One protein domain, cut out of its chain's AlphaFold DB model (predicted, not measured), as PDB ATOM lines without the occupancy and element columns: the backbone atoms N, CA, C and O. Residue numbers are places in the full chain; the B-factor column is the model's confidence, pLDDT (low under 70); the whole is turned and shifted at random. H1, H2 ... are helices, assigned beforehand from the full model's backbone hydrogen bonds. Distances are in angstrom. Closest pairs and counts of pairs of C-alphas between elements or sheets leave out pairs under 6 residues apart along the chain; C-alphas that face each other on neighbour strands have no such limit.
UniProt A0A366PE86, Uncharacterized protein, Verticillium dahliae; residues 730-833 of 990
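Overview. This is residues 730 to 833 of the 990 residues of an uncharacterized protein of Verticillium dahliae (UniProt A0A366PE86). H1, H2 and H3 form an up-and-down bundle, each running against the one before; H4 packs on H2 and joins it to the base of long H6, whose residues 819 to 833 stick out as an arm. The 104 printed residues, all helix in class, have six named helices, H1 to H6. The whole is loose, radius of gyration of the C-alphas 16.0 A, spanning 53 by 34 by 19 A.

Arrangement. H1, residues 731 to 742, touches H2, residues 745 to 755, in a helical hairpin; the closest C-alphas, of Ile 738 and Ala 748, are 5.9 A apart. H2 also touches H4, residues 772 to 781, at a steep tilt of 48 degrees. H6, residues 804 to 833, touches H4 with residues 804 to 811 alone. O i to N i+4 pairs are within hydrogen-bond range in 7 of 8 in H1 and 25 of 26 in H6.

Along the chain. H3 is residues 758 to 768, H5 788 to 792. C-alpha 731 is at (-15.061, -54.829, 15.662). H6, 43.8 A long, ends at (-42.893, -30.766, 38.271).

Size, cuts and confidence. The printed part has no cut. H5 to H6 is a long link. Residues 783 to 784 have pLDDT under 70.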
ATOM      1  N   GLN A 730     -11.902 -55.812  18.221       85.25
ATOM      2  CA  GLN A 730     -11.578 -56.020  16.801       85.25
ATOM      3  C   GLN A 730     -12.851 -55.970  15.934       85.25
ATOM      4  O   GLN A 730     -13.057 -56.788  15.036       85.25
ATOM      5  N   MET A 731     -13.703 -54.974  16.196       83.88
ATOM      6  CA  MET A 731     -15.061 -54.829  15.662       83.88
ATOM      7  C   MET A 731     -15.144 -54.914  14.131       83.88
ATOM      8  O   MET A 731     -16.039 -55.576  13.615       83.88
ATOM      9  N   LYS A 732     -14.172 -54.352  13.392       83.94
ATOM     10  CA  LYS A 732     -14.132 -54.453  11.923       83.94
ATOM     11  C   LYS A 732     -13.952 -55.909  11.464       83.94
ATOM     12  O   LYS A 732     -14.630 -56.349  10.539       83.94
ATOM     13  N   ARG A 733     -13.101 -56.701  12.138       82.81
ATOM     14  CA  ARG A 733     -12.926 -58.143  11.849       82.81
ATOM     15  C   ARG A 733     -14.169 -58.951  12.223       82.81
ATOM     16  O   ARG A 733     -14.562 -59.814  11.443       82.81
ATOM     17  N   ALA A 734     -14.802 -58.644  13.359       85.44
ATOM     18  CA  ALA A 734     -16.081 -59.244  13.743       85.44
ATOM     19  C   ALA A 734     -17.153 -58.986  12.669       85.44
ATOM     20  O   ALA A 734     -17.772 -59.923  12.172       85.44
ATOM     21  N   LEU A 735     -17.306 -57.735  12.228       84.12
ATOM     22  CA  LEU A 735     -18.280 -57.356  11.208       84.12
ATOM     23  C   LEU A 735     -18.032 -58.077   9.875       84.12
ATOM     24  O   LEU A 735     -18.957 -58.683   9.333       84.12
ATOM     25  N   PHE A 736     -16.789 -58.096   9.378       83.38
ATOM     26  CA  PHE A 736     -16.445 -58.837   8.159       83.38
ATOM     27  C   PHE A 736     -16.684 -60.353   8.289       83.38
ATOM     28  O   PHE A 736     -17.073 -60.979   7.306       83.38
ATOM     29  N   LEU A 737     -16.546 -60.951   9.480       84.25
ATOM     30  CA  LEU A 737     -16.910 -62.356   9.721       84.25
ATOM     31  C   LEU A 737     -18.422 -62.606   9.611       84.25
ATOM     32  O   LEU A 737     -18.832 -63.535   8.906       84.25
ATOM     33  N   ILE A 738     -19.257 -61.759  10.233       82.44
ATOM     34  CA  ILE A 738     -20.726 -61.858  10.116       82.44
ATOM     35  C   ILE A 738     -21.161 -61.699   8.652       82.44
ATOM     36  O   ILE A 738     -22.028 -62.421   8.157       82.44
ATOM     37  N   ILE A 739     -20.549 -60.743   7.959       79.06
ATOM     38  CA  ILE A 739     -20.891 -60.369   6.592       79.06
ATOM     39  C   ILE A 739     -20.462 -61.433   5.571       79.06
ATOM     40  O   ILE A 739     -21.267 -61.820   4.724       79.06
ATOM     41  N   ASP A 740     -19.209 -61.892   5.622       79.75
ATOM     42  CA  ASP A 740     -18.598 -62.644   4.519       79.75
ATOM     43  C   ASP A 740     -18.686 -64.167   4.712       79.75
ATOM     44  O   ASP A 740     -18.917 -64.898   3.743       79.75
ATOM     45  N   ARG A 741     -18.601 -64.653   5.964       76.06
ATOM     46  CA  ARG A 741     -18.799 -66.077   6.300       76.06
ATOM     47  C   ARG A 741     -20.251 -66.393   6.645       76.06
ATOM     48  O   ARG A 741     -20.888 -67.147   5.913       76.06
ATOM     49  N   LEU A 742     -20.789 -65.793   7.715       74.56
ATOM     50  CA  LEU A 742     -22.151 -66.088   8.197       74.56
ATOM     51  C   LEU A 742     -23.245 -65.567   7.247       74.56
ATOM     52  O   LEU A 742     -24.358 -66.093   7.248       74.56
ATOM     53  N   LYS A 743     -22.944 -64.533   6.444       73.31
ATOM     54  CA  LYS A 743     -23.836 -63.892   5.453       73.31
ATOM     55  C   LYS A 743     -25.183 -63.440   6.028       73.31
ATOM     56  O   LYS A 743     -26.163 -63.263   5.302       73.31
ATOM     57  N   ASN A 744     -25.231 -63.229   7.343       78.44
ATOM     58  CA  ASN A 744     -26.451 -62.920   8.069       78.44
ATOM     59  C   ASN A 744     -26.587 -61.404   8.246       78.44
ATOM     60  O   ASN A 744     -26.100 -60.821   9.212       78.44
ATOM     61  N   VAL A 745     -27.290 -60.788   7.292       76.31
ATOM     62  CA  VAL A 745     -27.612 -59.351   7.268       76.31
ATOM     63  C   VAL A 745     -28.200 -58.877   8.602       76.31
ATOM     64  O   VAL A 745     -27.838 -57.803   9.070       76.31
ATOM     65  N   LYS A 746     -29.056 -59.687   9.240       78.75
ATOM     66  CA  LYS A 746     -29.746 -59.305  10.479       78.75
ATOM     67  C   LYS A 746     -28.786 -59.213  11.659       78.75
ATOM     68  O   LYS A 746     -28.662 -58.144  12.249       78.75
ATOM     69  N   LYS A 747     -27.992 -60.270  11.880       80.12
ATOM     70  CA  LYS A 747     -26.915 -60.276  12.887       80.12
ATOM     71  C   LYS A 747     -25.924 -59.123  12.687       80.12
ATOM     72  O   LYS A 747     -25.442 -58.578  13.669       80.12
ATOM     73  N   ALA A 748     -25.623 -58.726  11.446       82.25
ATOM     74  CA  ALA A 748     -24.700 -57.617  11.177       82.25
ATOM     75  C   ALA A 748     -25.281 -56.248  11.582       82.25
ATOM     76  O   ALA A 748     -24.560 -55.407  12.117       82.25
ATOM     77  N   ILE A 749     -26.583 -56.033  11.363       80.81
ATOM     78  CA  ILE A 749     -27.299 -54.809  11.759       80.81
ATOM     79  C   ILE A 749     -27.517 -54.780  13.277       80.81
ATOM     80  O   ILE A 749     -27.335 -53.739  13.903       80.81
ATOM     81  N   GLU A 750     -27.874 -55.917  13.874       83.00
ATOM     82  CA  GLU A 750     -28.010 -56.091  15.325       83.00
ATOM     83  C   GLU A 750     -26.668 -55.841  16.034       83.00
ATOM     84  O   GLU A 750     -26.613 -55.045  16.966       83.00
ATOM     85  N   PHE A 751     -25.562 -56.385  15.516       83.94
ATOM     86  CA  PHE A 751     -24.217 -56.125  16.032       83.94
ATOM     87  C   PHE A 751     -23.825 -54.640  15.955       83.94
ATOM     88  O   PHE A 751     -23.362 -54.072  16.943       83.94
ATOM     89  N   ALA A 752     -24.056 -53.975  14.818       82.50
ATOM     90  CA  ALA A 752     -23.768 -52.546  14.681       82.50
ATOM     91  C   ALA A 752     -24.638 -51.667  15.608       82.50
ATOM     92  O   ALA A 752     -24.170 -50.639  16.096       82.50
ATOM     93  N   LYS A 753     -25.872 -52.094  15.923       82.50
ATOM     94  CA  LYS A 753     -26.718 -51.464  16.953       82.50
ATOM     95  C   LYS A 753     -26.201 -51.667  18.374       82.50
ATOM     96  O   LYS A 753     -26.300 -50.745  19.172       82.50
ATOM     97  N   GLU A 754     -25.692 -52.852  18.701       84.12
ATOM     98  CA  GLU A 754     -25.167 -53.152  20.039       84.12
ATOM     99  C   GLU A 754     -23.868 -52.397  20.354       84.12
ATOM    100  O   GLU A 754     -23.598 -52.132  21.523       84.12
ATOM    101  N   GLN A 755     -23.059 -52.067  19.338       81.56
ATOM    102  CA  GLN A 755     -21.797 -51.335  19.519       81.56
ATOM    103  C   GLN A 755     -21.930 -49.804  19.376       81.56
ATOM    104  O   GLN A 755     -21.067 -49.088  19.873       81.56
ATOM    105  N   ASP A 756     -22.978 -49.309  18.699       78.19
ATOM    106  CA  ASP A 756     -23.277 -47.881  18.439       78.19
ATOM    107  C   ASP A 756     -22.117 -47.054  17.826       78.19
ATOM    108  O   ASP A 756     -22.046 -45.831  17.954       78.19
ATOM    109  N   ASP A 757     -21.187 -47.720  17.132       81.75
ATOM    110  CA  ASP A 757     -19.989 -47.096  16.564       81.75
ATOM    111  C   ASP A 757     -20.261 -46.529  15.146       81.75
ATOM    112  O   ASP A 757     -20.660 -47.277  14.241       81.75
ATOM    113  N   PRO A 758     -20.050 -45.219  14.901       79.88
ATOM    114  CA  PRO A 758     -20.352 -44.586  13.617       79.88
ATOM    115  C   PRO A 758     -19.400 -44.993  12.481       79.88
ATOM    116  O   PRO A 758     -19.817 -44.989  11.318       79.88
ATOM    117  N   ASP A 759     -18.156 -45.371  12.785       83.06
ATOM    118  CA  ASP A 759     -17.196 -45.866  11.797       83.06
ATOM    119  C   ASP A 759     -17.553 -47.304  11.402       83.06
ATOM    120  O   ASP A 759     -17.480 -47.646  10.219       83.06
ATOM    121  N   LEU A 760     -18.015 -48.124  12.352       83.38
ATOM    122  CA  LEU A 760     -18.533 -49.472  12.091       83.38
ATOM    123  C   LEU A 760     -19.810 -49.433  11.236       83.38
ATOM    124  O   LEU A 760     -19.942 -50.206  10.286       83.38
ATOM    125  N   TRP A 761     -20.720 -48.489  11.510       82.25
ATOM    126  CA  TRP A 761     -21.850 -48.206  10.620       82.25
ATOM    127  C   TRP A 761     -21.392 -47.739   9.236       82.25
ATOM    128  O   TRP A 761     -22.043 -48.077   8.250       82.25
ATOM    129  N   SER A 762     -20.287 -46.994   9.128       82.12
ATOM    130  CA  SER A 762     -19.755 -46.568   7.830       82.12
ATOM    131  C   SER A 762     -19.210 -47.745   7.011       82.12
ATOM    132  O   SER A 762     -19.621 -47.891   5.862       82.12
ATOM    133  N   ASP A 763     -18.424 -48.650   7.617       82.12
ATOM    134  CA  ASP A 763     -17.953 -49.882   6.961       82.12
ATOM    135  C   ASP A 763     -19.142 -50.751   6.503       82.12
ATOM    136  O   ASP A 763     -19.156 -51.274   5.385       82.12
ATOM    137  N   LEU A 764     -20.154 -50.900   7.370       83.06
ATOM    138  CA  LEU A 764     -21.360 -51.684   7.097       83.06
ATOM    139  C   LEU A 764     -22.153 -51.107   5.922       83.06
ATOM    140  O   LEU A 764     -22.575 -51.847   5.032       83.06
ATOM    141  N   LEU A 765     -22.352 -49.786   5.918       80.31
ATOM    142  CA  LEU A 765     -23.050 -49.084   4.848       80.31
ATOM    143  C   LEU A 765     -22.287 -49.224   3.531       80.31
ATOM    144  O   LEU A 765     -22.894 -49.625   2.541       80.31
ATOM    145  N   ASP A 766     -20.977 -48.987   3.524       82.62
ATOM    146  CA  ASP A 766     -20.179 -48.991   2.295       82.62
ATOM    147  C   ASP A 766     -20.014 -50.403   1.700       82.62
ATOM    148  O   ASP A 766     -19.995 -50.544   0.480       82.62
ATOM    149  N   TYR A 767     -20.045 -51.469   2.512       78.38
ATOM    150  CA  TYR A 767     -20.184 -52.848   2.009       78.38
ATOM    151  C   TYR A 767     -21.604 -53.164   1.486       78.38
ATOM    152  O   TYR A 767     -21.786 -54.033   0.626       78.38
ATOM    153  N   SER A 768     -22.640 -52.510   2.023       74.81
ATOM    154  CA  SER A 768     -24.043 -52.831   1.722       74.81
ATOM    155  C   SER A 768     -24.578 -52.252   0.409       74.81
ATOM    156  O   SER A 768     -25.504 -52.838  -0.157       74.81
ATOM    157  N   MET A 769     -24.024 -51.136  -0.084       76.88
ATOM    158  CA  MET A 769     -24.620 -50.380  -1.200       76.88
ATOM    159  C   MET A 769     -24.659 -51.149  -2.529       76.88
ATOM    160  O   MET A 769     -25.552 -50.912  -3.338       76.88
ATOM    161  N   ASP A 770     -23.780 -52.136  -2.724       75.88
ATOM    162  CA  ASP A 770     -23.786 -53.015  -3.902       75.88
ATOM    163  C   ASP A 770     -24.873 -54.116  -3.851       75.88
ATOM    164  O   ASP A 770     -24.998 -54.927  -4.773       75.88
ATOM    165  N   LYS A 771     -25.624 -54.239  -2.743       78.81
ATOM    166  CA  LYS A 771     -26.409 -55.445  -2.417       78.81
ATOM    167  C   LYS A 771     -27.856 -55.091  -2.040       78.81
ATOM    168  O   LYS A 771     -28.140 -54.872  -0.861       78.81
ATOM    169  N   PRO A 772     -28.832 -55.144  -2.973       75.88
ATOM    170  CA  PRO A 772     -30.207 -54.696  -2.708       75.88
ATOM    171  C   PRO A 772     -30.911 -55.485  -1.592       75.88
ATOM    172  O   PRO A 772     -31.679 -54.913  -0.821       75.88
ATOM    173  N   LYS A 773     -30.588 -56.777  -1.416       75.25
ATOM    174  CA  LYS A 773     -31.067 -57.585  -0.275       75.25
ATOM    175  C   LYS A 773     -30.532 -57.101   1.081       75.25
ATOM    176  O   LYS A 773     -31.214 -57.259   2.088       75.25
ATOM    177  N   PHE A 774     -29.337 -56.507   1.107       75.62
ATOM    178  CA  PHE A 774     -28.756 -55.909   2.309       75.62
ATOM    179  C   PHE A 774     -29.422 -54.566   2.617       75.62
ATOM    180  O   PHE A 774     -29.846 -54.342   3.748       75.62
ATOM    181  N   ILE A 775     -29.602 -53.716   1.600       77.94
ATOM    182  CA  ILE A 775     -30.300 -52.426   1.728       77.94
ATOM    183  C   ILE A 775     -31.737 -52.634   2.224       77.94
ATOM    184  O   ILE A 775     -32.176 -51.930   3.130       77.94
ATOM    185  N   ARG A 776     -32.455 -53.647   1.717       77.00
ATOM    186  CA  ARG A 776     -33.772 -54.030   2.249       77.00
ATOM    187  C   ARG A 776     -33.707 -54.393   3.741       77.00
ATOM    188  O   ARG A 776     -34.513 -53.883   4.510       77.00
ATOM    189  N   GLY A 777     -32.743 -55.219   4.154       76.44
ATOM    190  CA  GLY A 777     -32.547 -55.580   5.564       76.44
ATOM    191  C   GLY A 777     -32.244 -54.374   6.460       76.44
ATOM    192  O   GLY A 777     -32.845 -54.238   7.523       76.44
ATOM    193  N   LEU A 778     -31.387 -53.452   6.000       78.94
ATOM    194  CA  LEU A 778     -31.130 -52.171   6.669       78.94
ATOM    195  C   LEU A 778     -32.422 -51.365   6.839       78.94
ATOM    196  O   LEU A 778     -32.721 -50.919   7.942       78.94
ATOM    197  N   LEU A 779     -33.215 -51.211   5.778       77.69
ATOM    198  CA  LEU A 779     -34.451 -50.428   5.830       77.69
ATOM    199  C   LEU A 779     -35.542 -51.070   6.706       77.69
ATOM    200  O   LEU A 779     -36.335 -50.348   7.304       77.69
ATOM    201  N   GLU A 780     -35.581 -52.401   6.804       77.00
ATOM    202  CA  GLU A 780     -36.499 -53.128   7.691       77.00
ATOM    203  C   GLU A 780     -36.062 -53.112   9.167       77.00
ATOM    204  O   GLU A 780     -36.928 -53.151  10.037       77.00
ATOM    205  N   GLN A 781     -34.756 -53.068   9.479       74.19
ATOM    206  CA  GLN A 781     -34.264 -53.249  10.857       74.19
ATOM    207  C   GLN A 781     -33.574 -52.048  11.510       74.19
ATOM    208  O   GLN A 781     -33.507 -52.027  12.740       74.19
ATOM    209  N   VAL A 782     -33.048 -51.059  10.777       71.25
ATOM    210  CA  VAL A 782     -32.275 -49.950  11.384       71.25
ATOM    211  C   VAL A 782     -33.120 -49.134  12.367       71.25
ATOM    212  O   VAL A 782     -32.640 -48.798  13.452       71.25
ATOM    213  N   GLY A 783     -34.394 -48.883  12.062       69.31
ATOM    214  CA  GLY A 783     -35.259 -48.056  12.907       69.31
ATOM    215  C   GLY A 783     -34.682 -46.647  13.059       69.31
ATOM    216  O   GLY A 783     -34.454 -45.968  12.063       69.31
ATOM    217  N   THR A 784     -34.425 -46.220  14.297       68.94
ATOM    218  CA  THR A 784     -33.975 -44.857  14.629       68.94
ATOM    219  C   THR A 784     -32.464 -44.715  14.869       68.94
ATOM    220  O   THR A 784     -32.000 -43.601  15.102       68.94
ATOM    221  N   SER A 785     -31.688 -45.809  14.801       70.31
ATOM    222  CA  SER A 785     -30.253 -45.843  15.155       70.31
ATOM    223  C   SER A 785     -29.325 -45.107  14.176       70.31
ATOM    224  O   SER A 785     -28.194 -44.796  14.524       70.31
ATOM    225  N   ILE A 786     -29.777 -44.817  12.952       73.19
ATOM    226  CA  ILE A 786     -29.010 -44.053  11.955       73.19
ATOM    227  C   ILE A 786     -29.876 -42.898  11.466       73.19
ATOM    228  O   ILE A 786     -31.078 -43.055  11.264       73.19
ATOM    229  N   ASN A 787     -29.258 -41.748  11.189       74.81
ATOM    230  CA  ASN A 787     -29.930 -40.654  10.497       74.81
ATOM    231  C   ASN A 787     -30.473 -41.136   9.127       74.81
ATOM    232  O   ASN A 787     -29.679 -41.462   8.240       74.81
ATOM    233  N   PRO A 788     -31.795 -41.112   8.869       73.25
ATOM    234  CA  PRO A 788     -32.349 -41.617   7.608       73.25
ATOM    235  C   PRO A 788     -31.850 -40.819   6.392       73.25
ATOM    236  O   PRO A 788     -31.733 -41.345   5.288       73.25
ATOM    237  N   ILE A 789     -31.464 -39.557   6.611       78.81
ATOM    238  CA  ILE A 789     -30.867 -38.674   5.605       78.81
ATOM    239  C   ILE A 789     -29.476 -39.165   5.159       78.81
ATOM    240  O   ILE A 789     -29.138 -39.002   3.988       78.81
ATOM    241  N   THR A 790     -28.662 -39.763   6.040       74.94
ATOM    242  CA  THR A 790     -27.336 -40.286   5.650       74.94
ATOM    243  C   THR A 790     -27.437 -41.642   4.962       74.94
ATOM    244  O   THR A 790     -26.663 -41.894   4.045       74.94
ATOM    245  N   LEU A 791     -28.427 -42.463   5.331       76.12
ATOM    246  CA  LEU A 791     -28.798 -43.686   4.609       76.12
ATOM    247  C   LEU A 791     -29.208 -43.378   3.160       76.12
ATOM    248  O   LEU A 791     -28.551 -43.825   2.225       76.12
ATOM    249  N   VAL A 792     -30.247 -42.557   2.966       76.12
ATOM    250  CA  VAL A 792     -30.804 -42.259   1.631       76.12
ATOM    251  C   VAL A 792     -29.779 -41.589   0.706       76.12
ATOM    252  O   VAL A 792     -29.809 -41.822  -0.497       76.12
ATOM    253  N   ARG A 793     -28.836 -40.806   1.247       80.06
ATOM    254  CA  ARG A 793     -27.764 -40.155   0.468       80.06
ATOM    255  C   ARG A 793     -26.620 -41.076   0.023       80.06
ATOM    256  O   ARG A 793     -25.826 -40.629  -0.799       80.06
ATOM    257  N   ARG A 794     -26.487 -42.294   0.566       76.94
ATOM    258  CA  ARG A 794     -25.444 -43.257   0.151       76.94
ATOM    259  C   ARG A 794     -25.928 -44.280  -0.886       76.94
ATOM    260  O   ARG A 794     -25.090 -44.940  -1.492       76.94
ATOM    261  N   ILE A 795     -27.238 -44.407  -1.111       79.62
ATOM    262  CA  ILE A 795     -27.793 -45.357  -2.088       79.62
ATOM    263  C   ILE A 795     -27.424 -44.903  -3.517       79.62
ATOM    264  O   ILE A 795     -27.735 -43.764  -3.873       79.62
ATOM    265  N   PRO A 796     -26.795 -45.758  -4.348       77.62
ATOM    266  CA  PRO A 796     -26.391 -45.389  -5.702       77.62
ATOM    267  C   PRO A 796     -27.592 -45.222  -6.644       77.62
ATOM    268  O   PRO A 796     -28.541 -46.011  -6.637       77.62
ATOM    269  N   GLU A 797     -27.535 -44.194  -7.493       71.75
ATOM    270  CA  GLU A 797     -28.585 -43.899  -8.472       71.75
ATOM    271  C   GLU A 797     -28.684 -45.011  -9.533       71.75
ATOM    272  O   GLU A 797     -27.704 -45.350 -10.193       71.75
ATOM    273  N   GLY A 798     -29.887 -45.571  -9.709       70.00
ATOM    274  CA  GLY A 798     -30.170 -46.620 -10.698       70.00
ATOM    275  C   GLY A 798     -30.184 -48.061 -10.168       70.00
ATOM    276  O   GLY A 798     -30.440 -48.973 -10.951       70.00
ATOM    277  N   LEU A 799     -29.959 -48.293  -8.869       78.12
ATOM    278  CA  LEU A 799     -30.076 -49.630  -8.272       78.12
ATOM    279  C   LEU A 799     -31.545 -50.030  -8.032       78.12
ATOM    280  O   LEU A 799     -32.284 -49.335  -7.332       78.12
ATOM    281  N   GLU A 800     -31.962 -51.187  -8.550       75.81
ATOM    282  CA  GLU A 800     -33.290 -51.753  -8.279       75.81
ATOM    283  C   GLU A 800     -33.339 -52.405  -6.883       75.81
ATOM    284  O   GLU A 800     -32.639 -53.381  -6.606       75.81
ATOM    285  N   ILE A 801     -34.174 -51.862  -5.986       74.94
ATOM    286  CA  ILE A 801     -34.315 -52.322  -4.594       74.94
ATOM    287  C   ILE A 801     -35.757 -52.780  -4.337       74.94
ATOM    288  O   ILE A 801     -36.678 -51.971  -4.183       74.94
ATOM    289  N   GLU A 802     -35.948 -54.095  -4.233       71.56
ATOM    290  CA  GLU A 802     -37.216 -54.704  -3.815       71.56
ATOM    291  C   GLU A 802     -37.625 -54.226  -2.408       71.56
ATOM    292  O   GLU A 802     -36.835 -54.278  -1.466       71.56
ATOM    293  N   GLY A 803     -38.876 -53.787  -2.239       73.50
ATOM    294  CA  GLY A 803     -39.421 -53.387  -0.930       73.50
ATOM    295  C   GLY A 803     -39.025 -51.989  -0.429       73.50
ATOM    296  O   GLY A 803     -39.479 -51.591   0.642       73.50
ATOM    297  N   LEU A 804     -38.255 -51.197  -1.193       80.75
ATOM    298  CA  LEU A 804     -37.782 -49.852  -0.801       80.75
ATOM    299  C   LEU A 804     -38.889 -48.944  -0.224       80.75
ATOM    300  O   LEU A 804     -38.685 -48.272   0.787       80.75
ATOM    301  N   ARG A 805     -40.083 -48.954  -0.833       80.81
ATOM    302  CA  ARG A 805     -41.250 -48.173  -0.378       80.81
ATOM    303  C   ARG A 805     -41.725 -48.566   1.025       80.81
ATOM    304  O   ARG A 805     -42.158 -47.701   1.779       80.81
ATOM    305  N   GLU A 806     -41.683 -49.853   1.350       81.69
ATOM    306  CA  GLU A 806     -42.190 -50.404   2.611       81.69
ATOM    307  C   GLU A 806     -41.204 -50.119   3.748       81.69
ATOM    308  O   GLU A 806     -41.609 -49.606   4.791       81.69
ATOM    309  N   GLY A 807     -39.904 -50.317   3.504       77.62
ATOM    310  CA  GLY A 807     -38.846 -49.969   4.455       77.62
ATOM    311  C   GLY A 807     -38.772 -48.466   4.763       77.62
ATOM    312  O   GLY A 807     -38.721 -48.073   5.926       77.62
ATOM    313  N   LEU A 808     -38.872 -47.597   3.746       79.69
ATOM    314  CA  LEU A 808     -38.935 -46.144   3.966       79.69
ATOM    315  C   LEU A 808     -40.178 -45.729   4.772       79.69
ATOM    316  O   LEU A 808     -40.072 -44.900   5.675       79.69
ATOM    317  N   ALA A 809     -41.342 -46.324   4.491       82.94
ATOM    318  CA  ALA A 809     -42.559 -46.069   5.262       82.94
ATOM    319  C   ALA A 809     -42.437 -46.549   6.723       82.94
ATOM    320  O   ALA A 809     -42.946 -45.879   7.624       82.94
ATOM    321  N   HIS A 810     -41.735 -47.661   6.972       82.12
ATOM    322  CA  HIS A 810     -41.461 -48.138   8.328       82.12
ATOM    323  C   HIS A 810     -40.566 -47.165   9.106       82.12
ATOM    324  O   HIS A 810     -40.951 -46.755  10.201       82.12
ATOM    325  N   ILE A 811     -39.436 -46.736   8.531       82.75
ATOM    326  CA  ILE A 811     -38.506 -45.779   9.159       82.75
ATOM    327  C   ILE A 811     -39.200 -44.449   9.485       82.75
ATOM    328  O   ILE A 811     -39.044 -43.922  10.587       82.75
ATOM    329  N   MET A 812     -39.996 -43.910   8.554       81.12
ATOM    330  CA  MET A 812     -40.737 -42.663   8.789       81.12
ATOM    331  C   MET A 812     -41.716 -42.791   9.962       81.12
ATOM    332  O   MET A 812     -41.758 -41.911  10.821       81.12
ATOM    333  N   LYS A 813     -42.456 -43.905  10.031       84.69
ATOM    334  CA  LYS A 813     -43.387 -44.194  11.126       84.69
ATOM    335  C   LYS A 813     -42.668 -44.374  12.467       84.69
ATOM    336  O   LYS A 813     -43.173 -43.917  13.488       84.69
ATOM    337  N   GLU A 814     -41.494 -45.000  12.479       83.00
ATOM    338  CA  GLU A 814     -40.731 -45.228  13.711       83.00
ATOM    339  C   GLU A 814     -40.218 -43.909  14.313       83.00
ATOM    340  O   GLU A 814     -40.364 -43.667  15.512       83.00
ATOM    341  N   HIS A 815     -39.717 -42.990  13.479       83.06
ATOM    342  CA  HIS A 815     -39.359 -41.640  13.927       83.06
ATOM    343  C   HIS A 815     -40.577 -40.789  14.330       83.06
ATOM    344  O   HIS A 815     -40.480 -40.002  15.274       83.06
ATOM    345  N   GLU A 816     -41.736 -40.948  13.681       86.31
ATOM    346  CA  GLU A 816     -42.988 -40.301  14.106       86.31
ATOM    347  C   GLU A 816     -43.412 -40.774  15.509       86.31
ATOM    348  O   GLU A 816     -43.744 -39.958  16.375       86.31
ATOM    349  N   ILE A 817     -43.320 -42.082  15.775       86.56
ATOM    350  CA  ILE A 817     -43.571 -42.678  17.094       86.56
ATOM    351  C   ILE A 817     -42.552 -42.165  18.124       86.56
ATOM    352  O   ILE A 817     -42.955 -41.720  19.200       86.56
ATOM    353  N   GLN A 818     -41.257 -42.131  17.795       84.31
ATOM    354  CA  GLN A 818     -40.201 -41.592  18.663       84.31
ATOM    355  C   GLN A 818     -40.450 -40.116  19.037       84.31
ATOM    356  O   GLN A 818     -40.296 -39.721  20.200       84.31
ATOM    357  N   PHE A 819     -40.881 -39.291  18.077       86.31
ATOM    358  CA  PHE A 819     -41.244 -37.893  18.313       86.31
ATOM    359  C   PHE A 819     -42.507 -37.763  19.182       86.31
ATOM    360  O   PHE A 819     -42.549 -36.956  20.111       86.31
ATOM    361  N   SER A 820     -43.517 -38.600  18.937       92.50
ATOM    362  CA  SER A 820     -44.747 -38.652  19.735       92.50
ATOM    363  C   SER A 820     -44.472 -39.044  21.196       92.50
ATOM    364  O   SER A 820     -44.928 -38.363  22.117       92.50
ATOM    365  N   ILE A 821     -43.648 -40.075  21.424       89.31
ATOM    366  CA  ILE A 821     -43.248 -40.538  22.762       89.31
ATOM    367  C   ILE A 821     -42.434 -39.465  23.491       89.31
ATOM    368  O   ILE A 821     -42.773 -39.116  24.620       89.31
ATOM    369  N   SER A 822     -41.402 -38.893  22.863       86.50
ATOM    370  CA  SER A 822     -40.566 -37.861  23.499       86.50
ATOM    371  C   SER A 822     -41.351 -36.581  23.822       86.50
ATOM    372  O   SER A 822     -41.192 -36.018  24.907       86.50
ATOM    373  N   SER A 823     -42.281 -36.170  22.953       91.56
ATOM    374  CA  SER A 823     -43.251 -35.099  23.229       91.56
ATOM    375  C   SER A 823     -44.200 -35.451  24.390       91.56
ATOM    376  O   SER A 823     -44.467 -34.618  25.262       91.56
ATOM    377  N   GLY A 824     -44.654 -36.708  24.459       89.75
ATOM    378  CA  GLY A 824     -45.464 -37.246  25.552       89.75
ATOM    379  C   GLY A 824     -44.746 -37.210  26.903       89.75
ATOM    380  O   GLY A 824     -45.275 -36.632  27.854       89.75
ATOM    381  N   VAL A 825     -43.524 -37.743  26.980       90.56
ATOM    382  CA  VAL A 825     -42.675 -37.731  28.186       90.56
ATOM    383  C   VAL A 825     -42.367 -36.296  28.619       90.56
ATOM    384  O   VAL A 825     -42.554 -35.950  29.785       90.56
ATOM    385  N   ALA A 826     -42.012 -35.412  27.680       89.25
ATOM    386  CA  ALA A 826     -41.794 -33.995  27.972       89.25
ATOM    387  C   ALA A 826     -43.052 -33.289  28.517       89.25
ATOM    388  O   ALA A 826     -42.933 -32.321  29.269       89.25
ATOM    389  N   ARG A 827     -44.262 -33.754  28.173       92.00
ATOM    390  CA  ARG A 827     -45.525 -33.262  28.748       92.00
ATOM    391  C   ARG A 827     -45.785 -33.826  30.149       92.00
ATOM    392  O   ARG A 827     -46.207 -33.057  31.010       92.00
ATOM    393  N   VAL A 828     -45.505 -35.110  30.389       92.62
ATOM    394  CA  VAL A 828     -45.650 -35.750  31.714       92.62
ATOM    395  C   VAL A 828     -44.712 -35.100  32.733       92.62
ATOM    396  O   VAL A 828     -45.200 -34.554  33.721       92.62
ATOM    397  N   LEU A 829     -43.412 -35.002  32.432       90.94
ATOM    398  CA  LEU A 829     -42.416 -34.383  33.319       90.94
ATOM    399  C   LEU A 829     -42.784 -32.935  33.698       90.94
ATOM    400  O   LEU A 829     -42.653 -32.530  34.853       90.94
ATOM    401  N   ARG A 830     -43.314 -32.145  32.751       91.88
ATOM    402  CA  ARG A 830     -43.818 -30.783  33.032       91.88
ATOM    403  C   ARG A 830     -45.003 -30.786  34.003       91.88
ATOM    404  O   ARG A 830     -45.117 -29.863  34.806       91.88
ATOM    405  N   SER A 831     -45.881 -31.789  33.932       91.12
ATOM    406  CA  SER A 831     -47.033 -31.916  34.834       91.12
ATOM    407  C   SER A 831     -46.650 -32.407  36.235       91.12
ATOM    408  O   SER A 831     -47.159 -31.869  37.215       91.12
ATOM    409  N   GLU A 832     -45.690 -33.327  36.350       92.38
ATOM    410  CA  GLU A 832     -45.165 -33.814  37.634       92.38
ATOM    411  C   GLU A 832     -44.423 -32.705  38.390       92.38
ATOM    412  O   GLU A 832     -44.707 -32.449  39.561       92.38
ATOM    413  N   VAL A 833     -43.558 -31.949  37.700       93.19
ATOM    414  CA  VAL A 833     -42.893 -30.766  38.271       93.19
ATOM    415  C   VAL A 833     -43.916 -29.717  38.726       93.19
ATOM    416  O   VAL A 833     -43.741 -29.103  39.779       93.19
TER     417      VAL A 833